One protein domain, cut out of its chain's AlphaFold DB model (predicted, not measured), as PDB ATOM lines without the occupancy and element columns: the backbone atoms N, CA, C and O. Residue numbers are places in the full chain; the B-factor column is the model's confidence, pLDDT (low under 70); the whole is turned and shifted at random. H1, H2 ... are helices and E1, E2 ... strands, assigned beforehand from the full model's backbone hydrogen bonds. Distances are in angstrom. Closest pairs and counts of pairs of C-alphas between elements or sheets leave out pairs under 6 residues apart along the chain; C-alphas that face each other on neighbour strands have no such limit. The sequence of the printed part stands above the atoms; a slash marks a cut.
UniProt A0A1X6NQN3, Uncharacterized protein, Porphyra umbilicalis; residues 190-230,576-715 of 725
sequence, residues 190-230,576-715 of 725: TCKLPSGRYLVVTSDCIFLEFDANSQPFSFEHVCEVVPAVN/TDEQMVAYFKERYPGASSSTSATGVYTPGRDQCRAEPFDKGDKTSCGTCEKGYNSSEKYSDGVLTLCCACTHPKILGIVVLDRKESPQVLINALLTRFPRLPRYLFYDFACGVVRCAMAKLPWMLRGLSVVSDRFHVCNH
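AT A GLANCE: This is residues 190 to 230 and 576 to 715 of the 725 residues of an uncharacterized protein of Porphyra umbilicalis (UniProt A0A1X6NQN3). With little regular structure, this is a strongly twisted mixed sheet, E3 E2 E1 E4 E5, with H3 over one face, H4 by the E5 edge and long loops outside. Of 181 printed residues, 71 are in named elements, class mixed, ordered E1 H1 H2 E2 E3 H3 E4 H4 H5 E5. It is compact, radius of gyration of the C-alphas 15.9 A, spanning 42 by 40 by 36 A.

HOW THE PARTS SIT: Start at E1, residues 200 to 207: N 206 is 2.9 A from O 638 of antiparallel E2, residues 637 to 643. H3, residues 662 to 672, touches H4, residues 685 to 695, closest at C-alphas 662 and 688, 5.0 A. Both have every O i to N i+4 pair within hydrogen-bond range.

IN THESE COORDINATES: Find C-alpha 200 at (165.640, 131.019, 117.318); E1 runs 23.1 A. H1, residues 577 to 587, begins at (178.415, 123.081, 106.616) and is not on the sheet.

THE WHOLE: Residues 231 to 575 are cut out, with 30.9 A between C-alphas 230 and 576; 38 residues have pLDDT under 70.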
ATOM      1  N   THR A 190     176.259 135.981 116.049       72.88
ATOM      2  CA  THR A 190     175.786 136.304 117.408       72.88
ATOM      3  C   THR A 190     174.554 135.500 117.828       72.88
ATOM      4  O   THR A 190     174.359 135.251 119.013       72.88
ATOM      5  N   CYS A 191     173.711 135.082 116.875       75.38
ATOM      6  CA  CYS A 191     172.509 134.289 117.168       75.38
ATOM      7  C   CYS A 191     172.704 132.792 116.921       75.38
ATOM      8  O   CYS A 191     171.759 132.012 117.088       75.38
ATOM      9  N   LYS A 192     173.929 132.381 116.562       82.88
ATOM     10  CA  LYS A 192     174.349 130.987 116.584       82.88
ATOM     11  C   LYS A 192     174.838 130.636 117.991       82.88
ATOM     12  O   LYS A 192     175.592 131.366 118.623       82.88
ATOM     13  N   LEU A 193     174.411 129.482 118.476       83.81
ATOM     14  CA  LEU A 193     174.991 128.828 119.638       83.81
ATOM     15  C   LEU A 193     176.450 128.444 119.346       83.81
ATOM     16  O   LEU A 193     176.804 128.300 118.175       83.81
ATOM     17  N   PRO A 194     177.269 128.141 120.372       81.81
ATOM     18  CA  PRO A 194     178.624 127.609 120.171       81.81
ATOM     19  C   PRO A 194     178.677 126.368 119.264       81.81
ATOM     20  O   PRO A 194     179.686 126.097 118.627       81.81
ATOM     21  N   SER A 195     177.567 125.631 119.156       78.44
ATOM     22  CA  SER A 195     177.398 124.500 118.237       78.44
ATOM     23  C   SER A 195     177.140 124.888 116.772       78.44
ATOM     24  O   SER A 195     176.860 124.013 115.957       78.44
ATOM     25  N   GLY A 196     177.136 126.180 116.428       81.25
ATOM     26  CA  GLY A 196     176.816 126.712 115.098       81.25
ATOM     27  C   GLY A 196     175.320 126.750 114.752       81.25
ATOM     28  O   GLY A 196     174.943 127.274 113.707       81.25
ATOM     29  N   ARG A 197     174.446 126.219 115.619       86.31
ATOM     30  CA  ARG A 197     172.981 126.210 115.437       86.31
ATOM     31  C   ARG A 197     172.383 127.574 115.739       86.31
ATOM     32  O   ARG A 197     172.699 128.139 116.778       86.31
ATOM     33  N   TYR A 198     171.439 128.047 114.931       88.62
ATOM     34  CA  TYR A 198     170.635 129.213 115.312       88.62
ATOM     35  C   TYR A 198     169.838 128.933 116.589       88.62
ATOM     36  O   TYR A 198     169.250 127.860 116.734       88.62
ATOM     37  N   LEU A 199     169.804 129.895 117.512       88.50
ATOM     38  CA  LEU A 199     169.000 129.764 118.726       88.50
ATOM     39  C   LEU A 199     167.505 129.788 118.388       88.50
ATOM     40  O   LEU A 199     166.799 128.833 118.706       88.50
ATOM     41  N   VAL A 200     167.046 130.843 117.708       89.56
ATOM     42  CA  VAL A 200     165.640 131.019 117.318       89.56
ATOM     43  C   VAL A 200     165.532 131.396 115.848       89.56
ATOM     44  O   VAL A 200     166.171 132.351 115.393       89.56
ATOM     45  N   VAL A 201     164.687 130.664 115.129       91.00
ATOM     46  CA  VAL A 201     164.217 131.012 113.788       91.00
ATOM     47  C   VAL A 201     162.700 131.152 113.842       91.00
ATOM     48  O   VAL A 201     162.021 130.272 114.360       91.00
ATOM     49  N   THR A 202     162.168 132.253 113.333       90.81
ATOM     50  CA  THR A 202     160.740 132.419 113.063       90.81
ATOM     51  C   THR A 202     160.480 132.185 111.589       90.81
ATOM     52  O   THR A 202     161.342 132.432 110.740       90.81
ATOM     53  N   SER A 203     159.290 131.689 111.291       90.19
ATOM     54  CA  SER A 203     158.822 131.549 109.929       90.19
ATOM     55  C   SER A 203     157.383 132.003 109.833       90.19
ATOM     56  O   SER A 203     156.575 131.647 110.686       90.19
ATOM     57  N   ASP A 204     157.083 132.750 108.778       86.19
ATOM     58  CA  ASP A 204     155.722 133.169 108.466       86.19
ATOM     59  C   ASP A 204     155.555 133.361 106.956       86.19
ATOM     60  O   ASP A 204     156.529 133.660 106.248       86.19
ATOM     61  N   CYS A 205     154.333 133.166 106.472       78.50
ATOM     62  CA  CYS A 205     153.968 133.323 105.073       78.50
ATOM     63  C   CYS A 205     153.288 134.665 104.841       78.50
ATOM     64  O   CYS A 205     152.259 134.982 105.428       78.50
ATOM     65  N   ILE A 206     153.842 135.441 103.914       75.81
ATOM     66  CA  ILE A 206     153.267 136.710 103.482       75.81
ATOM     67  C   ILE A 206     152.536 136.467 102.167       75.81
ATOM     68  O   ILE A 206     153.138 135.996 101.201       75.81
ATOM     69  N   PHE A 207     151.247 136.794 102.125       69.25
ATOM     70  CA  PHE A 207     150.459 136.780 100.896       69.25
ATOM     71  C   PHE A 207     150.891 137.937  99.988       69.25
ATOM     72  O   PHE A 207     151.012 139.070 100.442       69.25
ATOM     73  N   LEU A 208     151.121 137.643  98.710       64.81
ATOM     74  CA  LEU A 208     151.566 138.606  97.700       64.81
ATOM     75  C   LEU A 208     150.472 138.966  96.679       64.81
ATOM     76  O   LEU A 208     150.764 139.667  95.718       64.81
ATOM     77  N   GLU A 209     149.232 138.504  96.887       55.44
ATOM     78  CA  GLU A 209     148.058 138.824  96.052       55.44
ATOM     79  C   GLU A 209     148.257 138.593  94.536       55.44
ATOM     80  O   GLU A 209     147.755 139.360  93.715       55.44
ATOM     81  N   PHE A 210     148.960 137.528  94.122       54.09
ATOM     82  CA  PHE A 210     148.935 137.130  92.707       54.09
ATOM     83  C   PHE A 210     147.575 136.497  92.338       54.09
ATOM     84  O   PHE A 210     146.826 136.019  93.194       54.09
ATOM     85  N   ASP A 211     147.204 136.552  91.053       51.41
ATOM     86  CA  ASP A 211     145.987 135.895  90.568       51.41
ATOM     87  C   ASP A 211     146.197 134.373  90.549       51.41
ATOM     88  O   ASP A 211     146.855 133.827  89.658       51.41
ATOM     89  N   ALA A 212     145.580 133.701  91.521       48.09
ATOM     90  CA  ALA A 212     145.603 132.256  91.736       48.09
ATOM     91  C   ALA A 212     145.187 131.404  90.515       48.09
ATOM     92  O   ALA A 212     145.432 130.196  90.504       48.09
ATOM     93  N   ASN A 213     144.551 131.989  89.489       51.69
ATOM     94  CA  ASN A 213     144.233 131.296  88.231       51.69
ATOM     95  C   ASN A 213     145.387 131.300  87.217       51.69
ATOM     96  O   ASN A 213     145.289 130.672  86.162       51.69
ATOM     97  N   SER A 214     146.478 131.995  87.522       52.66
ATOM     98  CA  SER A 214     147.616 132.192  86.638       52.66
ATOM     99  C   SER A 214     148.909 131.842  87.366       52.66
ATOM    100  O   SER A 214     149.681 132.727  87.687       52.66
ATOM    101  N   GLN A 215     149.173 130.556  87.639       55.75
ATOM    102  CA  GLN A 215     150.536 130.132  87.991       55.75
ATOM    103  C   GLN A 215     151.409 130.242  86.730       55.75
ATOM    104  O   GLN A 215     151.326 129.366  85.867       55.75
ATOM    105  N   PRO A 216     152.246 131.282  86.570       56.66
ATOM    106  CA  PRO A 216     153.033 131.467  85.357       56.66
ATOM    107  C   PRO A 216     154.341 130.663  85.404       56.66
ATOM    108  O   PRO A 216     155.069 130.630  84.415       56.66
ATOM    109  N   PHE A 217     154.684 130.066  86.554       67.62
ATOM    110  CA  PHE A 217     155.996 129.482  86.808       67.62
ATOM    111  C   PHE A 217     155.945 128.303  87.793       67.62
ATOM    112  O   PHE A 217     155.089 128.221  88.671       67.62
ATOM    113  N   SER A 218     156.904 127.393  87.639       79.38
ATOM    114  CA  SER A 218     157.244 126.324  88.582       79.38
ATOM    115  C   SER A 218     158.740 126.412  88.839       79.38
ATOM    116  O   SER A 218     159.491 126.755  87.925       79.38
ATOM    117  N   PHE A 219     159.173 126.083  90.052       87.44
ATOM    118  CA  PHE A 219     160.593 126.045  90.377       87.44
ATOM    119  C   PHE A 219     161.167 124.636  90.255       87.44
ATOM    120  O   PHE A 219     160.445 123.635  90.234       87.44
ATOM    121  N   GLU A 220     162.487 124.571  90.152       89.62
ATOM    122  CA  GLU A 220     163.249 123.336  90.227       89.62
ATOM    123  C   GLU A 220     163.343 122.871  91.683       89.62
ATOM    124  O   GLU A 220     163.849 123.585  92.550       89.62
ATOM    125  N   HIS A 221     162.893 121.642  91.936       90.31
ATOM    126  CA  HIS A 221     162.958 121.005  93.247       90.31
ATOM    127  C   HIS A 221     163.729 119.695  93.154       90.31
ATOM    128  O   HIS A 221     163.333 118.768  92.445       90.31
ATOM    129  N   VAL A 222     164.828 119.601  93.901       93.00
ATOM    130  CA  VAL A 222     165.574 118.349  94.057       93.00
ATOM    131  C   VAL A 222     164.966 117.583  95.218       93.00
ATOM    132  O   VAL A 222     165.272 117.858  96.379       93.00
ATOM    133  N   CYS A 223     164.094 116.632  94.897       90.12
ATOM    134  CA  CYS A 223     163.388 115.820  95.879       90.12
ATOM    135  C   CYS A 223     164.032 114.444  96.042       90.12
ATOM    136  O   CYS A 223     164.462 113.814  95.076       90.12
ATOM    137  N   GLU A 224     164.018 113.941  97.269       88.44
ATOM    138  CA  GLU A 224     164.326 112.554  97.580       88.44
ATOM    139  C   GLU A 224     163.198 112.005  98.453       88.44
ATOM    140  O   GLU A 224     162.992 112.456  99.579       88.44
ATOM    141  N   VAL A 225     162.427 111.057  97.918       75.06
ATOM    142  CA  VAL A 225     161.221 110.565  98.590       75.06
ATOM    143  C   VAL A 225     161.602 109.833  99.873       75.06
ATOM    144  O   VAL A 225     162.194 108.756  99.841       75.06
ATOM    145  N   VAL A 226     161.190 110.389 101.012       82.06
ATOM    146  CA  VAL A 226     161.331 109.728 102.311       82.06
ATOM    147  C   VAL A 226     160.063 108.920 102.599       82.06
ATOM    148  O   VAL A 226     158.977 109.508 102.684       82.06
ATOM    149  N   PRO A 227     160.146 107.584 102.748       78.94
ATOM    150  CA  PRO A 227     158.981 106.786 103.092       78.94
ATOM    151  C   PRO A 227     158.538 107.065 104.532       78.94
ATOM    152  O   PRO A 227     159.338 107.443 105.390       78.94
ATOM    153  N   ALA A 228     157.248 106.869 104.803       77.31
ATOM    154  CA  ALA A 228     156.719 107.000 106.153       77.31
ATOM    155  C   ALA A 228     157.413 106.010 107.097       77.31
ATOM    156  O   ALA A 228     157.536 104.821 106.802       77.31
ATOM    157  N   VAL A 229     157.825 106.502 108.256       71.88
ATOM    158  CA  VAL A 229     158.298 105.663 109.349       71.88
ATOM    159  C   VAL A 229     157.071 104.941 109.907       71.88
ATOM    160  O   VAL A 229     156.043 105.565 110.161       71.88
ATOM    161  N   ASN A 230     157.123 103.616 110.065       60.62
ATOM    162  CA  ASN A 230     155.972 102.847 110.543       60.62
ATOM    163  C   ASN A 230     155.560 103.290 111.966       60.62
ATOM    164  O   ASN A 230     156.136 102.864 112.966       60.62
ATOM    165  N   THR A 576     181.102 119.431 108.459       84.44
ATOM    166  CA  THR A 576     181.020 120.892 108.355       84.44
ATOM    167  C   THR A 576     179.901 121.296 107.398       84.44
ATOM    168  O   THR A 576     179.411 120.493 106.596       84.44
ATOM    169  N   ASP A 577     179.482 122.556 107.471       84.69
ATOM    170  CA  ASP A 577     178.415 123.081 106.616       84.69
ATOM    171  C   ASP A 577     178.818 122.973 105.131       84.69
ATOM    172  O   ASP A 577     178.008 122.581 104.290       84.69
ATOM    173  N   GLU A 578     180.096 123.208 104.821       87.31
ATOM    174  CA  GLU A 578     180.675 123.073 103.482       87.31
ATOM    175  C   GLU A 578     180.701 121.620 103.005       87.31
ATOM    176  O   GLU A 578     180.395 121.357 101.842       87.31
ATOM    177  N   GLN A 579     181.029 120.672 103.889       89.38
ATOM    178  CA  GLN A 579     181.026 119.245 103.560       89.38
ATOM    179  C   GLN A 579     179.617 118.767 103.207       89.38
ATOM    180  O   GLN A 579     179.436 118.090 102.200       89.38
ATOM    181  N   MET A 580     178.601 119.185 103.966       87.94
ATOM    182  CA  MET A 580     177.202 118.848 103.677       87.94
ATOM    183  C   MET A 580     176.748 119.383 102.312       87.94
ATOM    184  O   MET A 580     176.087 118.677 101.551       87.94
ATOM    185  N   VAL A 581     177.134 120.617 101.973       89.44
ATOM    186  CA  VAL A 581     176.871 121.203 100.648       89.44
ATOM    187  C   VAL A 581     177.623 120.450  99.548       89.44
ATOM    188  O   VAL A 581     177.057 120.203  98.483       89.44
ATOM    189  N   ALA A 582     178.877 120.060  99.788       90.69
ATOM    190  CA  ALA A 582     179.671 119.291  98.834       90.69
ATOM    191  C   ALA A 582     179.046 117.916  98.553       90.69
ATOM    192  O   ALA A 582     178.851 117.580  97.389       90.69
ATOM    193  N   TYR A 583     178.633 117.179  99.592       89.62
ATOM    194  CA  TYR A 583     177.951 115.888  99.444       89.62
ATOM    195  C   TYR A 583     176.645 116.006  98.650       89.62
ATOM    196  O   TYR A 583     176.337 115.153  97.817       89.62
ATOM    197  N   PHE A 584     175.879 117.080  98.871       91.50
ATOM    198  CA  PHE A 584     174.679 117.347  98.084       91.50
ATOM    199  C   PHE A 584     175.009 117.596  96.605       91.50
ATOM    200  O   PHE A 584     174.396 116.979  95.735       91.50
ATOM    201  N   LYS A 585     175.995 118.456  96.314       92.31
ATOM    202  CA  LYS A 585     176.414 118.784  94.939       92.31
ATOM    203  C   LYS A 585     176.995 117.578  94.201       92.31
ATOM    204  O   LYS A 585     176.724 117.412  93.019       92.31
ATOM    205  N   GLU A 586     177.751 116.728  94.890       92.50
ATOM    206  CA  GLU A 586     178.295 115.489  94.328       92.50
ATOM    207  C   GLU A 586     177.180 114.532  93.892       92.50
ATOM    208  O   GLU A 586     177.227 113.965  92.801       92.50
ATOM    209  N   ARG A 587     176.137 114.387  94.718       91.19
ATOM    210  CA  ARG A 587     175.004 113.505  94.421       91.19
ATOM    211  C   ARG A 587     174.049 114.080  93.377       91.19
ATOM    212  O   ARG A 587     173.472 113.322  92.599       91.19
ATOM    213  N   TYR A 588     173.868 115.396  93.374       93.06
ATOM    214  CA  TYR A 588     172.954 116.106  92.481       93.06
ATOM    215  C   TYR A 588     173.704 117.189  91.689       93.06
ATOM    216  O   TYR A 588     173.450 118.378  91.884       93.06
ATOM    217  N   PRO A 589     174.603 116.811  90.761       91.62
ATOM    218  CA  PRO A 589     175.438 117.768  90.028       91.62
ATOM    219  C   PRO A 589     174.632 118.698  89.109       91.62
ATOM    220  O   PRO A 589     175.103 119.775  88.759       91.62
ATOM    221  N   GLY A 590     173.414 118.297  88.730       90.62
ATOM    222  CA  GLY A 590     172.478 119.117  87.955       90.62
ATOM    223  C   GLY A 590     171.602 120.055  88.791       90.62
ATOM    224  O   GLY A 590     170.774 120.755  88.220       90.62
ATOM    225  N   ALA A 591     171.732 120.062  90.122       91.50
ATOM    226  CA  ALA A 591     170.940 120.934  90.982       91.50
ATOM    227  C   ALA A 591     171.322 122.404  90.764       91.50
ATOM    228  O   ALA A 591     172.472 122.797  90.975       91.50
ATOM    229  N   SER A 592     170.352 123.235  90.384       87.69
ATOM    230  CA  SER A 592     170.588 124.666  90.222       87.69
ATOM    231  C   SER A 592     170.820 125.355  91.566       87.69
ATOM    232  O   SER A 592     170.080 125.168  92.532       87.69
ATOM    233  N   SER A 593     171.834 126.217  91.622       83.25
ATOM    234  CA  SER A 593     172.048 127.144  92.738       83.25
ATOM    235  C   SER A 593     171.389 128.508  92.507       83.25
ATOM    236  O   SER A 593     171.509 129.390  93.355       83.25
ATOM    237  N   SER A 594     170.733 128.717  91.359       84.12
ATOM    238  CA  SER A 594     170.114 130.000  91.031       84.12
ATOM    239  C   SER A 594     168.793 130.184  91.774       84.12
ATOM    240  O   SER A 594     167.892 129.344  91.702       84.12
ATOM    241  N   THR A 595     168.626 131.337  92.419       83.56
ATOM    242  CA  THR A 595     167.349 131.742  93.023       83.56
ATOM    243  C   THR A 595     166.232 131.843  91.984       83.56
ATOM    244  O   THR A 595     165.100 131.491  92.292       83.56
ATOM    245  N   SER A 596     166.526 132.255  90.746       82.06
ATOM    246  CA  SER A 596     165.503 132.349  89.693       82.06
ATOM    247  C   SER A 596     164.962 130.983  89.260       82.06
ATOM    248  O   SER A 596     163.835 130.902  88.791       82.06
ATOM    249  N   ALA A 597     165.766 129.925  89.406       85.00
ATOM    250  CA  ALA A 597     165.381 128.561  89.058       85.00
ATOM    251  C   ALA A 597     164.696 127.843  90.229       85.00
ATOM    252  O   ALA A 597     163.731 127.118  90.028       85.00
ATOM    253  N   THR A 598     165.178 128.061  91.455       88.06
ATOM    254  CA  THR A 598     164.703 127.344  92.652       88.06
ATOM    255  C   THR A 598     163.602 128.075  93.419       88.06
ATOM    256  O   THR A 598     162.957 127.473  94.270       88.06
ATOM    257  N   GLY A 599     163.417 129.379  93.194       87.44
ATOM    258  CA  GLY A 599     162.509 130.212  93.989       87.44
ATOM    259  C   GLY A 599     162.970 130.424  95.434       87.44
ATOM    260  O   GLY A 599     162.243 131.012  96.234       87.44
ATOM    261  N   VAL A 600     164.175 129.959  95.786       89.06
ATOM    262  CA  VAL A 600     164.730 130.033  97.138       89.06
ATOM    263  C   VAL A 600     165.894 131.014  97.169       89.06
ATOM    264  O   VAL A 600     166.905 130.860  96.479       89.06
ATOM    265  N   TYR A 601     165.762 132.025  98.017       88.31
ATOM    266  CA  TYR A 601     166.795 133.003  98.301       88.31
ATOM    267  C   TYR A 601     167.260 132.865  99.751       88.31
ATOM    268  O   TYR A 601     166.628 133.372 100.675       88.31
ATOM    269  N   THR A 602     168.380 132.175  99.960       87.31
ATOM    270  CA  THR A 602     169.004 131.973 101.279       87.31
ATOM    271  C   THR A 602     170.499 132.293 101.209       87.31
ATOM    272  O   THR A 602     171.334 131.385 101.176       87.31
ATOM    273  N   PRO A 603     170.876 133.578 101.139       79.38
ATOM    274  CA  PRO A 603     172.272 134.000 101.011       79.38
ATOM    275  C   PRO A 603     173.148 133.418 102.129       79.38
ATOM    276  O   PRO A 603     172.772 133.409 103.303       79.38
ATOM    277  N   GLY A 604     174.312 132.891 101.742       79.62
ATOM    278  CA  GLY A 604     175.240 132.199 102.645       79.62
ATOM    279  C   GLY A 604     174.804 130.793 103.073       79.62
ATOM    280  O   GLY A 604     175.497 130.171 103.870       79.62
ATOM    281  N   ARG A 605     173.682 130.281 102.555       85.94
ATOM    282  CA  ARG A 605     173.139 128.950 102.863       85.94
ATOM    283  C   ARG A 605     172.752 128.234 101.576       85.94
ATOM    284  O   ARG A 605     171.582 128.190 101.183       85.94
ATOM    285  N   ASP A 606     173.768 127.696 100.916       88.56
ATOM    286  CA  ASP A 606     173.587 126.809  99.770       88.56
ATOM    287  C   ASP A 606     172.766 125.576 100.174       88.56
ATOM    288  O   ASP A 606     172.677 125.202 101.347       88.56
ATOM    289  N   GLN A 607     172.157 124.928  99.183       92.38
ATOM    290  CA  GLN A 607     171.434 123.690  99.421       92.38
ATOM    291  C   GLN A 607     172.392 122.598  99.916       92.38
ATOM    292  O   GLN A 607     173.403 122.309  99.279       92.38
ATOM    293  N   CYS A 608     172.063 122.001 101.060       91.19
ATOM    294  CA  CYS A 608     172.868 120.980 101.732       91.19
ATOM    295  C   CYS A 608     172.165 119.617 101.832       91.19
ATOM    296  O   CYS A 608     172.778 118.643 102.261       91.19
ATOM    297  N   ARG A 609     170.881 119.539 101.456       91.44
ATOM    298  CA  ARG A 609     170.078 118.305 101.416       91.44
ATOM    299  C   ARG A 609     169.047 118.374 100.293       91.44
ATOM    300  O   ARG A 609     168.659 119.466  99.878       91.44
ATOM    301  N   ALA A 610     168.564 117.216  99.852       92.31
ATOM    302  CA  ALA A 610     167.369 117.117  99.015       92.31
ATOM    303  C   ALA A 610     166.085 117.326  99.843       92.31
ATOM    304  O   ALA A 610     166.058 117.067 101.053       92.31
ATOM    305  N   GLU A 611     165.023 117.783  99.181       93.00
ATOM    306  CA  GLU A 611     163.692 117.958  99.762       93.00
ATOM    307  C   GLU A 611     163.063 116.595 100.104       93.00
ATOM    308  O   GLU A 611     162.911 115.760  99.211       93.00
ATOM    309  N   PRO A 612     162.681 116.344 101.371       90.00
ATOM    310  CA  PRO A 612     162.079 115.068 101.766       90.00
ATOM    311  C   PRO A 612     160.592 114.922 101.402       90.00
ATOM    312  O   PRO A 612     160.065 113.806 101.427       90.00
ATOM    313  N   PHE A 613     159.909 116.032 101.103       89.25
ATOM    314  CA  PHE A 613     158.509 116.061 100.679       89.25
ATOM    315  C   PHE A 613     158.411 116.597  99.251       89.25
ATOM    316  O   PHE A 613     158.868 117.703  98.972       89.25
ATOM    317  N   ASP A 614     157.785 115.841  98.351       88.00
ATOM    318  CA  ASP A 614     157.490 116.331  97.007       88.00
ATOM    319  C   ASP A 614     156.272 117.284  96.996       88.00
ATOM    320  O   ASP A 614     155.602 117.503  98.008       88.00
ATOM    321  N   LYS A 615     155.975 117.887  95.837       80.62
ATOM    322  CA  LYS A 615     154.850 118.829  95.669       80.62
ATOM    323  C   LYS A 615     153.474 118.183  95.888       80.62
ATOM    324  O   LYS A 615     152.523 118.892  96.207       80.62
ATOM    325  N   GLY A 616     153.360 116.866  95.711       76.19
ATOM    326  CA  GLY A 616     152.114 116.105  95.825       76.19
ATOM    327  C   GLY A 616     151.943 115.377  97.159       76.19
ATOM    328  O   GLY A 616     150.980 114.619  97.310       76.19
ATOM    329  N   ASP A 617     152.860 115.574  98.106       81.06
ATOM    330  CA  ASP A 617     152.947 114.780  99.320       81.06
ATOM    331  C   ASP A 617     151.717 114.974 100.221       81.06
ATOM    332  O   ASP A 617     151.355 116.085 100.611       81.06
ATOM    333  N   LYS A 618     151.068 113.859 100.573       77.44
ATOM    334  CA  LYS A 618     149.835 113.831 101.378       77.44
ATOM    335  C   LYS A 618     150.074 113.404 102.825       77.44
ATOM    336  O   LYS A 618     149.149 112.913 103.477       77.44
ATOM    337  N   THR A 619     151.301 113.529 103.331       78.69
ATOM    338  CA  THR A 619     151.616 113.227 104.732       78.69
ATOM    339  C   THR A 619     150.685 114.027 105.632       78.69
ATOM    340  O   THR A 619     150.656 115.254 105.582       78.69
ATOM    341  N   SER A 620     149.897 113.323 106.442       71.00
ATOM    342  CA  SER A 620     148.896 113.954 107.295       71.00
ATOM    343  C   SER A 620     149.556 114.859 108.337       71.00
ATOM    344  O   SER A 620     150.381 114.404 109.130       71.00
ATOM    345  N   CYS A 621     149.125 116.119 108.387       66.94
ATOM    346  CA  CYS A 621     149.487 117.080 109.433       66.94
ATOM    347  C   CYS A 621     148.644 116.899 110.717       66.94
ATOM    348  O   CYS A 621     148.618 117.785 111.570       66.94
ATOM    349  N   GLY A 622     147.924 115.776 110.850       65.88
ATOM    350  CA  GLY A 622     146.985 115.491 111.940       65.88
ATOM    351  C   GLY A 622     145.673 116.265 111.864       65.88
ATOM    352  O   GLY A 622     145.336 116.868 110.850       65.88
ATOM    353  N   THR A 623     144.911 116.232 112.960       57.72
ATOM    354  CA  THR A 623     143.541 116.784 113.029       57.72
ATOM    355  C   THR A 623     143.451 118.080 113.844       57.72
ATOM    356  O   THR A 623     142.550 118.245 114.669       57.72
ATOM    357  N   CYS A 624     144.402 119.002 113.647       60.31
ATOM    358  CA  CYS A 624     144.361 120.311 114.304       60.31
ATOM    359  C   CYS A 624     143.074 121.075 113.941       60.31
ATOM    360  O   CYS A 624     142.654 121.071 112.788       60.31
ATOM    361  N   GLU A 625     142.453 121.740 114.923       48.78
ATOM    362  CA  GLU A 625     141.261 122.577 114.715       48.78
ATOM    363  C   GLU A 625     141.572 123.952 114.127       48.78
ATOM    364  O   GLU A 625     140.633 124.698 113.846       48.78
ATOM    365  N   LYS A 626     142.857 124.288 113.923       49.22
ATOM    366  CA  LYS A 626     143.245 125.412 113.075       49.22
ATOM    367  C   LYS A 626     142.759 125.083 111.672       49.22
ATOM    368  O   LYS A 626     143.434 124.416 110.890       49.22
ATOM    369  N   GLY A 627     141.533 125.503 111.388       39.72
ATOM    370  CA  GLY A 627     141.007 125.542 110.049       39.72
ATOM    371  C   GLY A 627     141.884 126.505 109.274       39.72
ATOM    372  O   GLY A 627     141.599 127.697 109.234       39.72
ATOM    373  N   TYR A 628     142.888 125.982 108.571       40.72
ATOM    374  CA  TYR A 628     143.002 126.417 107.190       40.72
ATOM    375  C   TYR A 628     141.636 126.093 106.614       40.72
ATOM    376  O   TYR A 628     141.368 124.947 106.243       40.72
ATOM    377  N   ASN A 629     140.732 127.080 106.646       34.84
ATOM    378  CA  ASN A 629     139.582 127.054 105.776       34.84
ATOM    379  C   ASN A 629     140.158 126.610 104.447       34.84
ATOM    380  O   ASN A 629     141.174 127.138 103.989       34.84
ATOM    381  N   SER A 630     139.593 125.537 103.922       36.59
ATOM    382  CA  SER A 630     139.880 125.037 102.599       36.59
ATOM    383  C   SER A 630     139.442 126.105 101.598       36.59
ATOM    384  O   SER A 630     138.494 125.901 100.848       36.59
ATOM    385  N   SER A 631     140.077 127.280 101.615       40.34
ATOM    386  CA  SER A 631     140.122 128.125 100.455       40.34
ATOM    387  C   SER A 631     140.791 127.244  99.418       40.34
ATOM    388  O   SER A 631     141.954 126.858  99.523       40.34
ATOM    389  N   GLU A 632     139.991 126.851  98.439       40.41
ATOM    390  CA  GLU A 632     140.437 126.194  97.215       40.41
ATOM    391  C   GLU A 632     141.402 127.098  96.420       40.41
ATOM    392  O   GLU A 632     141.957 126.676  95.413       40.41
ATOM    393  N   LYS A 633     141.621 128.336  96.890       44.78
ATOM    394  CA  LYS A 633     142.533 129.331  96.340       44.78
ATOM    395  C   LYS A 633     143.902 129.254  97.014       44.78
ATOM    396  O   LYS A 633     143.995 129.228  98.245       44.78
ATOM    397  N   TYR A 634     144.927 129.195  96.170       50.56
ATOM    398  CA  TYR A 634     146.345 129.218  96.507       50.56
ATOM    399  C   TYR A 634     146.690 130.420  97.395       50.56
ATOM    400  O   TYR A 634     146.148 131.510  97.221       50.56
ATOM    401  N   SER A 635     147.589 130.215  98.357       51.44
ATOM    402  CA  SER A 635     148.303 131.309  99.006       51.44
ATOM    403  C   SER A 635     149.500 131.659  98.126       51.44
ATOM    404  O   SER A 635     150.584 131.111  98.307       51.44
ATOM    405  N   ASP A 636     149.290 132.518  97.127       58.28
ATOM    406  CA  ASP A 636     150.388 133.074  96.337       58.28
ATOM    407  C   ASP A 636     151.218 133.973  97.246       58.28
ATOM    408  O   ASP A 636     150.872 135.126  97.507       58.28
ATOM    409  N   GLY A 637     152.268 133.401  97.825       75.00
ATOM    410  CA  GLY A 637     152.967 134.016  98.935       75.00
ATOM    411  C   GLY A 637     154.441 133.674  98.988       75.00
ATOM    412  O   GLY A 637     154.971 132.864  98.225       75.00
ATOM    413  N   VAL A 638     155.111 134.328  99.922       83.50
ATOM    414  CA  VAL A 638     156.505 134.084 100.257       83.50
ATOM    415  C   VAL A 638     156.578 133.601 101.693       83.50
ATOM    416  O   VAL A 638     156.119 134.282 102.607       83.50
ATOM    417  N   LEU A 639     157.211 132.448 101.893       88.62
ATOM    418  CA  LEU A 639     157.628 131.994 103.210       88.62
ATOM    419  C   LEU A 639     158.925 132.718 103.578       88.62
ATOM    420  O   LEU A 639     159.950 132.585 102.904       88.62
ATOM    421  N   THR A 640     158.880 133.480 104.661       89.69
ATOM    422  CA  THR A 640     160.048 134.161 105.220       89.69
ATOM    423  C   THR A 640     160.667 133.319 106.325       89.69
ATOM    424  O   THR A 640     159.959 132.721 107.129       89.69
ATOM    425  N   LEU A 641     161.997 133.272 106.369       90.62
ATOM    426  CA  LEU A 641     162.767 132.683 107.459       90.62
ATOM    427  C   LEU A 641     163.543 133.804 108.129       90.62
ATOM    428  O   LEU A 641     164.402 134.417 107.495       90.62
ATOM    429  N   CYS A 642     163.272 134.064 109.398       88.62
ATOM    430  CA  CYS A 642     163.853 135.179 110.135       88.62
ATOM    431  C   CYS A 642     164.567 134.680 111.390       88.62
ATOM    432  O   CYS A 642     164.144 133.725 112.030       88.62
ATOM    433  N   CYS A 643     165.665 135.324 111.774       87.06
ATOM    434  CA  CYS A 643     166.238 135.130 113.099       87.06
ATOM    435  C   CYS A 643     165.519 136.049 114.083       87.06
ATOM    436  O   CYS A 643     165.428 137.244 113.823       87.06
ATOM    437  N   ALA A 644     165.040 135.512 115.203       76.50
ATOM    438  CA  ALA A 644     164.217 136.249 116.170       76.50
ATOM    439  C   ALA A 644     165.005 136.771 117.383       76.50
ATOM    440  O   ALA A 644     164.489 136.826 118.495       76.50
ATOM    441  N   CYS A 645     166.284 137.099 117.197       69.12
ATOM    442  CA  CYS A 645     167.058 137.763 118.240       69.12
ATOM    443  C   CYS A 645     166.805 139.279 118.253       69.12
ATOM    444  O   CYS A 645     165.975 139.775 117.496       69.12
ATOM    445  N   THR A 646     167.506 140.018 119.123       62.38
ATOM    446  CA  THR A 646     167.251 141.436 119.455       62.38
ATOM    447  C   THR A 646     167.093 142.363 118.245       62.38
ATOM    448  O   THR A 646     166.443 143.395 118.353       62.38
ATOM    449  N   HIS A 647     167.652 141.981 117.092       66.38
ATOM    450  CA  HIS A 647     167.411 142.621 115.803       66.38
ATOM    451  C   HIS A 647     166.968 141.558 114.788       66.38
ATOM    452  O   HIS A 647     167.822 140.791 114.319       66.38
ATOM    453  N   PRO A 648     165.668 141.483 114.447       70.00
ATOM    454  CA  PRO A 648     165.173 140.510 113.488       70.00
ATOM    455  C   PRO A 648     165.856 140.670 112.131       70.00
ATOM    456  O   PRO A 648     165.893 141.762 111.565       70.00
ATOM    457  N   LYS A 649     166.406 139.576 111.603       78.69
ATOM    458  CA  LYS A 649     167.032 139.545 110.274       78.69
ATOM    459  C   LYS A 649     166.403 138.460 109.427       78.69
ATOM    460  O   LYS A 649     166.299 137.320 109.876       78.69
ATOM    461  N   ILE A 650     166.064 138.799 108.188       84.81
ATOM    462  CA  ILE A 650     165.633 137.823 107.187       84.81
ATOM    463  C   ILE A 650     166.846 136.956 106.837       84.81
ATOM    464  O   ILE A 650     167.838 137.453 106.315       84.81
ATOM    465  N   LEU A 651     166.778 135.667 107.158       87.38
ATOM    466  CA  LEU A 651     167.763 134.643 106.797       87.38
ATOM    467  C   LEU A 651     167.520 134.105 105.385       87.38
ATOM    468  O   LEU A 651     168.456 133.649 104.727       87.38
ATOM    469  N   GLY A 652     166.270 134.158 104.928       88.56
ATOM    470  CA  GLY A 652     165.916 133.846 103.557       88.56
ATOM    471  C   GLY A 652     164.430 133.929 103.257       88.56
ATOM    472  O   GLY A 652     163.601 134.158 104.138       88.56
ATOM    473  N   ILE A 653     164.132 133.755 101.978       89.62
ATOM    474  CA  ILE A 653     162.817 133.872 101.358       89.62
ATOM    475  C   ILE A 653     162.619 132.661 100.448       89.62
ATOM    476  O   ILE A 653     163.508 132.314  99.671       89.62
ATOM    477  N   VAL A 654     161.453 132.028 100.538       90.19
ATOM    478  CA  VAL A 654     161.023 130.958  99.637       90.19
ATOM    479  C   VAL A 654     159.742 131.408  98.954       90.19
ATOM    480  O   VAL A 654     158.724 131.609  99.613       90.19
ATOM    481  N   VAL A 655     159.798 131.578  97.636       87.06
ATOM    482  CA  VAL A 655     158.616 131.857  96.817       87.06
ATOM    483  C   VAL A 655     157.819 130.565  96.682       87.06
ATOM    484  O   VAL A 655     158.356 129.532  96.282       87.06
ATOM    485  N   LEU A 656     156.540 130.609  97.043       84.12
ATOM    486  CA  LEU A 656     155.684 129.433  97.038       84.12
ATOM    487  C   LEU A 656     155.162 129.162  95.621       84.12
ATOM    488  O   LEU A 656     154.379 129.930  95.079       84.12
ATOM    489  N   ASP A 657     155.557 128.030  95.035       80.38
ATOM    490  CA  ASP A 657     154.993 127.505  93.778       80.38
ATOM    491  C   ASP A 657     153.845 126.501  94.016       80.38
ATOM    492  O   ASP A 657     153.354 125.826  93.100       80.38
ATOM    493  N   ARG A 658     153.458 126.338  95.282       77.88
ATOM    494  CA  ARG A 658     152.496 125.361  95.789       77.88
ATOM    495  C   ARG A 658     151.822 125.905  97.042       77.88
ATOM    496  O   ARG A 658     152.310 126.851  97.651       77.88
ATOM    497  N   LYS A 659     150.722 125.272  97.457       76.00
ATOM    498  CA  LYS A 659     150.008 125.658  98.680       76.00
ATOM    499  C   LYS A 659     150.953 125.643  99.885       76.00
ATOM    500  O   LYS A 659     151.679 124.666 100.096       76.00
ATOM    501  N   GLU A 660     150.877 126.696 100.693       78.06
ATOM    502  CA  GLU A 660     151.564 126.735 101.977       78.06
ATOM    503  C   GLU A 660     151.223 125.497 102.814       78.06
ATOM    504  O   GLU A 660     150.061 125.102 102.961       78.06
ATOM    505  N   SER A 661     152.258 124.867 103.361       80.12
ATOM    506  CA  SER A 661     152.103 123.709 104.225       80.12
ATOM    507  C   SER A 661     153.340 123.504 105.106       80.12
ATOM    508  O   SER A 661     154.437 123.940 104.736       80.12
ATOM    509  N   PRO A 662     153.214 122.783 106.238       87.44
ATOM    510  CA  PRO A 662     154.359 122.391 107.059       87.44
ATOM    511  C   PRO A 662     155.473 121.703 106.267       87.44
ATOM    512  O   PRO A 662     156.645 121.864 106.587       87.44
ATOM    513  N   GLN A 663     155.120 120.950 105.224       88.56
ATOM    514  CA  GLN A 663     156.050 120.260 104.337       88.56
ATOM    515  C   GLN A 663     156.992 121.246 103.637       88.56
ATOM    516  O   GLN A 663     158.195 121.003 103.598       88.56
ATOM    517  N   VAL A 664     156.472 122.380 103.149       88.69
ATOM    518  CA  VAL A 664     157.289 123.419 102.497       88.69
ATOM    519  C   VAL A 664     158.271 124.040 103.485       88.69
ATOM    520  O   VAL A 664     159.454 124.175 103.174       88.69
ATOM    521  N   LEU A 665     157.814 124.348 104.701       92.12
ATOM    522  CA  LEU A 665     158.683 124.854 105.762       92.12
ATOM    523  C   LEU A 665     159.778 123.843 106.129       92.12
ATOM    524  O   LEU A 665     160.946 124.207 106.262       92.12
ATOM    525  N   ILE A 666     159.426 122.561 106.264       93.31
ATOM    526  CA  ILE A 666     160.397 121.505 106.570       93.31
ATOM    527  C   ILE A 666     161.412 121.348 105.429       93.31
ATOM    528  O   ILE A 666     162.606 121.229 105.706       93.31
ATOM    529  N   ASN A 667     160.973 121.406 104.167       93.25
ATOM    530  CA  ASN A 667     161.864 121.412 103.007       93.25
ATOM    531  C   ASN A 667     162.837 122.596 103.084       93.25
ATOM    532  O   ASN A 667     164.049 122.395 103.018       93.25
ATOM    533  N   ALA A 668     162.344 123.815 103.304       92.94
ATOM    534  CA  ALA A 668     163.187 125.003 103.414       92.94
ATOM    535  C   ALA A 668     164.213 124.887 104.556       92.94
ATOM    536  O   ALA A 668     165.398 125.167 104.368       92.94
ATOM    537  N   LEU A 669     163.794 124.402 105.728       93.19
ATOM    538  CA  LEU A 669     164.685 124.216 106.873       93.19
ATOM    539  C   LEU A 669     165.752 123.153 106.608       93.19
ATOM    540  O   LEU A 669     166.936 123.410 106.806       93.19
ATOM    541  N   LEU A 670     165.372 121.964 106.144       91.69
ATOM    542  CA  LEU A 670     166.321 120.859 105.989       91.69
ATOM    543  C   LEU A 670     167.296 121.059 104.839       91.69
ATOM    544  O   LEU A 670     168.457 120.665 104.956       91.69
ATOM    545  N   THR A 671     166.839 121.678 103.752       92.19
ATOM    546  CA  THR A 671     167.683 121.943 102.586       92.19
ATOM    547  C   THR A 671     168.670 123.080 102.837       92.19
ATOM    548  O   THR A 671     169.739 123.065 102.235       92.19
ATOM    549  N   ARG A 672     168.367 124.039 103.730       91.19
ATOM    550  CA  ARG A 672     169.167 125.272 103.906       91.19
ATOM    551  C   ARG A 672     169.866 125.405 105.255       91.19
ATOM    552  O   ARG A 672     170.756 126.239 105.387       91.19
ATOM    553  N   PHE A 673     169.507 124.597 106.251       89.56
ATOM    554  CA  PHE A 673     170.161 124.596 107.561       89.56
ATOM    555  C   PHE A 673     170.919 123.281 107.760       89.56
ATOM    556  O   PHE A 673     170.316 122.280 108.164       89.56
ATOM    557  N   PRO A 674     172.250 123.261 107.543       85.88
ATOM    558  CA  PRO A 674     173.081 122.104 107.871       85.88
ATOM    559  C   PRO A 674     172.867 121.669 109.320       85.88
ATOM    560  O   PRO A 674     172.650 120.489 109.590       85.88
ATOM    561  N   ARG A 675     172.776 122.636 110.241       86.50
ATOM    562  CA  ARG A 675     172.339 122.410 111.617       86.50
ATOM    563  C   ARG A 675     171.019 123.122 111.883       86.50
ATOM    564  O   ARG A 675     170.937 124.347 111.828       86.50
ATOM    565  N   LEU A 676     169.996 122.339 112.213       89.88
ATOM    566  CA  LEU A 676     168.666 122.848 112.537       89.88
ATOM    567  C   LEU A 676     168.695 123.795 113.749       89.88
ATOM    568  O   LEU A 676     169.480 123.561 114.682       89.88
ATOM    569  N   PRO A 677     167.831 124.827 113.763       91.75
ATOM    570  CA  PRO A 677     167.733 125.741 114.892       91.75
ATOM    571  C   PRO A 677     167.318 125.018 116.182       91.75
ATOM    572  O   PRO A 677     166.780 123.910 116.149       91.75
ATOM    573  N   ARG A 678     167.567 125.640 117.341       90.38
ATOM    574  CA  ARG A 678     167.090 125.105 118.629       90.38
ATOM    575  C   ARG A 678     165.580 125.294 118.771       90.38
ATOM    576  O   ARG A 678     164.899 124.350 119.170       90.38
ATOM    577  N   TYR A 679     165.081 126.473 118.403       90.38
ATOM    578  CA  TYR A 679     163.665 126.825 118.410       90.38
ATOM    579  C   TYR A 679     163.211 127.309 117.030       90.38
ATOM    580  O   TYR A 679     163.846 128.179 116.433       90.38
ATOM    581  N   LEU A 680     162.100 126.754 116.552       91.88
ATOM    582  CA  LEU A 680     161.361 127.219 115.384       91.88
ATOM    583  C   LEU A 680     160.010 127.763 115.837       91.88
ATOM    584  O   LEU A 680     159.219 127.023 116.418       91.88
ATOM    585  N   PHE A 681     159.750 129.027 115.536       88.94
ATOM    586  CA  PHE A 681     158.455 129.662 115.730       88.94
ATOM    587  C   PHE A 681     157.668 129.607 114.432       88.94
ATOM    588  O   PHE A 681     158.127 130.124 113.415       88.94
ATOM    589  N   TYR A 682     156.513 128.952 114.476       87.44
ATOM    590  CA  TYR A 682     155.627 128.825 113.332       87.44
ATOM    591  C   TYR A 682     154.177 128.695 113.789       87.44
ATOM    592  O   TYR A 682     153.857 127.916 114.692       87.44
ATOM    593  N   ASP A 683     153.294 129.415 113.110       80.44
ATOM    594  CA  ASP A 683     151.868 129.496 113.410       80.44
ATOM    595  C   ASP A 683     151.125 128.150 113.250       80.44
ATOM    596  O   ASP A 683     149.972 128.014 113.658       80.44
ATOM    597  N   PHE A 684     151.742 127.147 112.614       80.88
ATOM    598  CA  PHE A 684     151.230 125.785 112.479       80.88
ATOM    599  C   PHE A 684     152.234 124.734 112.991       80.88
ATOM    600  O   PHE A 684     152.384 123.638 112.440       80.88
ATOM    601  N   ALA A 685     152.898 125.054 114.110       84.50
ATOM    602  CA  ALA A 685     153.878 124.213 114.809       84.50
ATOM    603  C   ALA A 685     153.452 122.744 114.984       84.50
ATOM    604  O   ALA A 685     154.227 121.811 114.752       84.50
ATOM    605  N   CYS A 686     152.193 122.516 115.354       80.38
ATOM    606  CA  CYS A 686     151.666 121.181 115.598       80.38
ATOM    607  C   CYS A 686     151.567 120.321 114.323       80.38
ATOM    608  O   CYS A 686     151.619 119.091 114.412       80.38
ATOM    609  N   GLY A 687     151.425 120.947 113.150       82.94
ATOM    610  CA  GLY A 687     151.486 120.282 111.853       82.94
ATOM    611  C   GLY A 687     152.916 119.866 111.528       82.94
ATOM    612  O   GLY A 687     153.149 118.708 111.188       82.94
ATOM    613  N   VAL A 688     153.882 120.764 111.756       88.12
ATOM    614  CA  VAL A 688     155.319 120.492 111.564       88.12
ATOM    615  C   VAL A 688     155.762 119.282 112.379       88.12
ATOM    616  O   VAL A 688     156.369 118.365 111.828       88.12
ATOM    617  N   VAL A 689     155.425 119.230 113.672       87.25
ATOM    618  CA  VAL A 689     155.814 118.098 114.529       87.25
ATOM    619  C   VAL A 689     155.192 116.787 114.059       87.25
ATOM    620  O   VAL A 689     155.879 115.769 114.044       87.25
ATOM    621  N   ARG A 690     153.931 116.778 113.622       83.38
ATOM    622  CA  ARG A 690     153.287 115.550 113.130       83.38
ATOM    623  C   ARG A 690     153.877 115.069 111.805       83.38
ATOM    624  O   ARG A 690     154.174 113.882 111.683       83.38
ATOM    625  N   CYS A 691     154.123 115.975 110.857       85.69
ATOM    626  CA  CYS A 691     154.833 115.654 109.615       85.69
ATOM    627  C   CYS A 691     156.233 115.097 109.908       85.69
ATOM    628  O   CYS A 691     156.641 114.086 109.333       85.69
ATOM    629  N   ALA A 692     156.942 115.711 110.858       87.06
ATOM    630  CA  ALA A 692     158.241 115.245 111.317       87.06
ATOM    631  C   ALA A 692     158.156 113.847 111.937       87.06
ATOM    632  O   ALA A 692     158.905 112.968 111.546       87.06
ATOM    633  N   MET A 693     157.221 113.586 112.850       83.25
ATOM    634  CA  MET A 693     157.058 112.255 113.447       83.25
ATOM    635  C   MET A 693     156.749 111.176 112.402       83.25
ATOM    636  O   MET A 693     157.198 110.042 112.555       83.25
ATOM    637  N   ALA A 694     156.008 111.522 111.345       81.12
ATOM    638  CA  ALA A 694     155.622 110.584 110.297       81.12
ATOM    639  C   ALA A 694     156.781 110.178 109.371       81.12
ATOM    640  O   ALA A 694     156.806 109.035 108.919       81.12
ATOM    641  N   LYS A 695     157.728 111.079 109.070       82.31
ATOM    642  CA  LYS A 695     158.815 110.819 108.100       82.31
ATOM    643  C   LYS A 695     160.228 111.134 108.592       82.31
ATOM    644  O   LYS A 695     161.176 110.474 108.189       82.31
ATOM    645  N   LEU A 696     160.386 112.148 109.439       85.12
ATOM    646  CA  LEU A 696     161.671 112.752 109.823       85.12
ATOM    647  C   LEU A 696     161.816 112.914 111.350       85.12
ATOM    648  O   LEU A 696     162.129 114.001 111.843       85.12
ATOM    649  N   PRO A 697     161.584 111.858 112.144       82.00
ATOM    650  CA  PRO A 697     161.479 111.973 113.599       82.00
ATOM    651  C   PRO A 697     162.782 112.417 114.282       82.00
ATOM    652  O   PRO A 697     162.748 113.028 115.352       82.00
ATOM    653  N   TRP A 698     163.931 112.181 113.645       82.25
ATOM    654  CA  TRP A 698     165.238 112.655 114.098       82.25
ATOM    655  C   TRP A 698     165.328 114.185 114.191       82.25
ATOM    656  O   TRP A 698     166.033 114.703 115.057       82.25
ATOM    657  N   MET A 699     164.575 114.911 113.355       86.12
ATOM    658  CA  MET A 699     164.514 116.375 113.366       86.12
ATOM    659  C   MET A 699     164.123 116.885 114.759       86.12
ATOM    660  O   MET A 699     164.702 117.837 115.283       86.12
ATOM    661  N   LEU A 700     163.204 116.173 115.417       87.56
ATOM    662  CA  LEU A 700     162.674 116.518 116.733       87.56
ATOM    663  C   LEU A 700     163.641 116.225 117.883       87.56
ATOM    664  O   LEU A 700     163.334 116.593 119.011       87.56
ATOM    665  N   ARG A 701     164.794 115.582 117.637       86.44
ATOM    666  CA  ARG A 701     165.799 115.271 118.673       86.44
ATOM    667  C   ARG A 701     166.384 116.534 119.302       86.44
ATOM    668  O   ARG A 701     166.655 116.565 120.503       86.44
ATOM    669  N   GLY A 702     166.594 117.557 118.473       85.12
ATOM    670  CA  GLY A 702     167.176 118.839 118.865       85.12
ATOM    671  C   GLY A 702     166.286 120.048 118.583       85.12
ATOM    672  O   GLY A 702     166.420 121.045 119.289       85.12
ATOM    673  N   LEU A 703     165.375 119.965 117.609       90.44
ATOM    674  CA  LEU A 703     164.483 121.067 117.252       90.44
ATOM    675  C   LEU A 703     163.235 121.076 118.140       90.44
ATOM    676  O   LEU A 703     162.481 120.099 118.168       90.44
ATOM    677  N   SER A 704     162.993 122.191 118.825       90.62
ATOM    678  CA  SER A 704     161.704 122.519 119.437       90.62
ATOM    679  C   SER A 704     160.904 123.393 118.475       90.62
ATOM    680  O   SER A 704     161.421 124.393 117.990       90.62
ATOM    681  N   VAL A 705     159.655 123.024 118.197       89.44
ATOM    682  CA  VAL A 705     158.756 123.828 117.360       89.44
ATOM    683  C   VAL A 705     157.667 124.387 118.259       89.44
ATOM    684  O   VAL A 705     157.062 123.627 119.008       89.44
ATOM    685  N   VAL A 706     157.452 125.694 118.210       85.50
ATOM    686  CA  VAL A 706     156.514 126.431 119.061       85.50
ATOM    687  C   VAL A 706     155.739 127.437 118.217       85.50
ATOM    688  O   VAL A 706     156.154 127.771 117.109       85.50
ATOM    689  N   SER A 707     154.610 127.905 118.727       81.06
ATOM    690  CA  SER A 707     153.836 128.987 118.126       81.06
ATOM    691  C   SER A 707     153.966 130.243 118.974       81.06
ATOM    692  O   SER A 707     154.098 130.157 120.197       81.06
ATOM    693  N   ASP A 708     153.967 131.407 118.330       72.31
ATOM    694  CA  ASP A 708     153.994 132.681 119.041       72.31
ATOM    695  C   ASP A 708     152.656 132.966 119.750       72.31
ATOM    696  O   ASP A 708     151.631 132.329 119.496       72.31
ATOM    697  N   ARG A 709     152.660 133.949 120.657       69.19
ATOM    698  CA  ARG A 709     151.463 134.344 121.419       69.19
ATOM    699  C   ARG A 709     150.356 134.951 120.561       69.19
ATOM    700  O   ARG A 709     149.198 134.896 120.957       69.19
ATOM    701  N   PHE A 710     150.681 135.529 119.409       64.31
ATOM    702  CA  PHE A 710     149.668 136.093 118.523       64.31
ATOM    703  C   PHE A 710     148.836 134.974 117.883       64.31
ATOM    704  O   PHE A 710     147.613 135.068 117.821       64.31
ATOM    705  N   HIS A 711     149.492 133.878 117.499       68.50
ATOM    706  CA  HIS A 711     148.889 132.717 116.855       68.50
ATOM    707  C   HIS A 711     148.473 131.608 117.831       68.50
ATOM    708  O   HIS A 711     147.745 130.695 117.431       68.50
ATOM    709  N   VAL A 712     148.867 131.674 119.111       63.75
ATOM    710  CA  VAL A 712     148.532 130.668 120.138       63.75
ATOM    711  C   VAL A 712     147.025 130.460 120.303       63.75
ATOM    712  O   VAL A 712     146.579 129.337 120.538       63.75
ATOM    713  N   CYS A 713     146.223 131.506 120.092       56.97
ATOM    714  CA  CYS A 713     144.761 131.439 120.132       56.97
ATOM    715  C   CYS A 713     144.181 130.470 119.082       56.97
ATOM    716  O   CYS A 713     143.114 129.891 119.288       56.97
ATOM    717  N   ASN A 714     144.918 130.218 117.997       59.91
ATOM    718  CA  ASN A 714     144.547 129.276 116.943       59.91
ATOM    719  C   ASN A 714     144.969 127.828 117.260       59.91
ATOM    720  O   ASN A 714     144.624 126.903 116.517       59.91
ATOM    721  N   HIS A 715     145.698 127.595 118.358       62.91
ATOM    722  CA  HIS A 715     146.184 126.281 118.773       62.91
ATOM    723  C   HIS A 715     145.389 125.704 119.945       62.91
ATOM    724  O   HIS A 715     145.814 125.720 121.093       62.91
TER     725      HIS A 715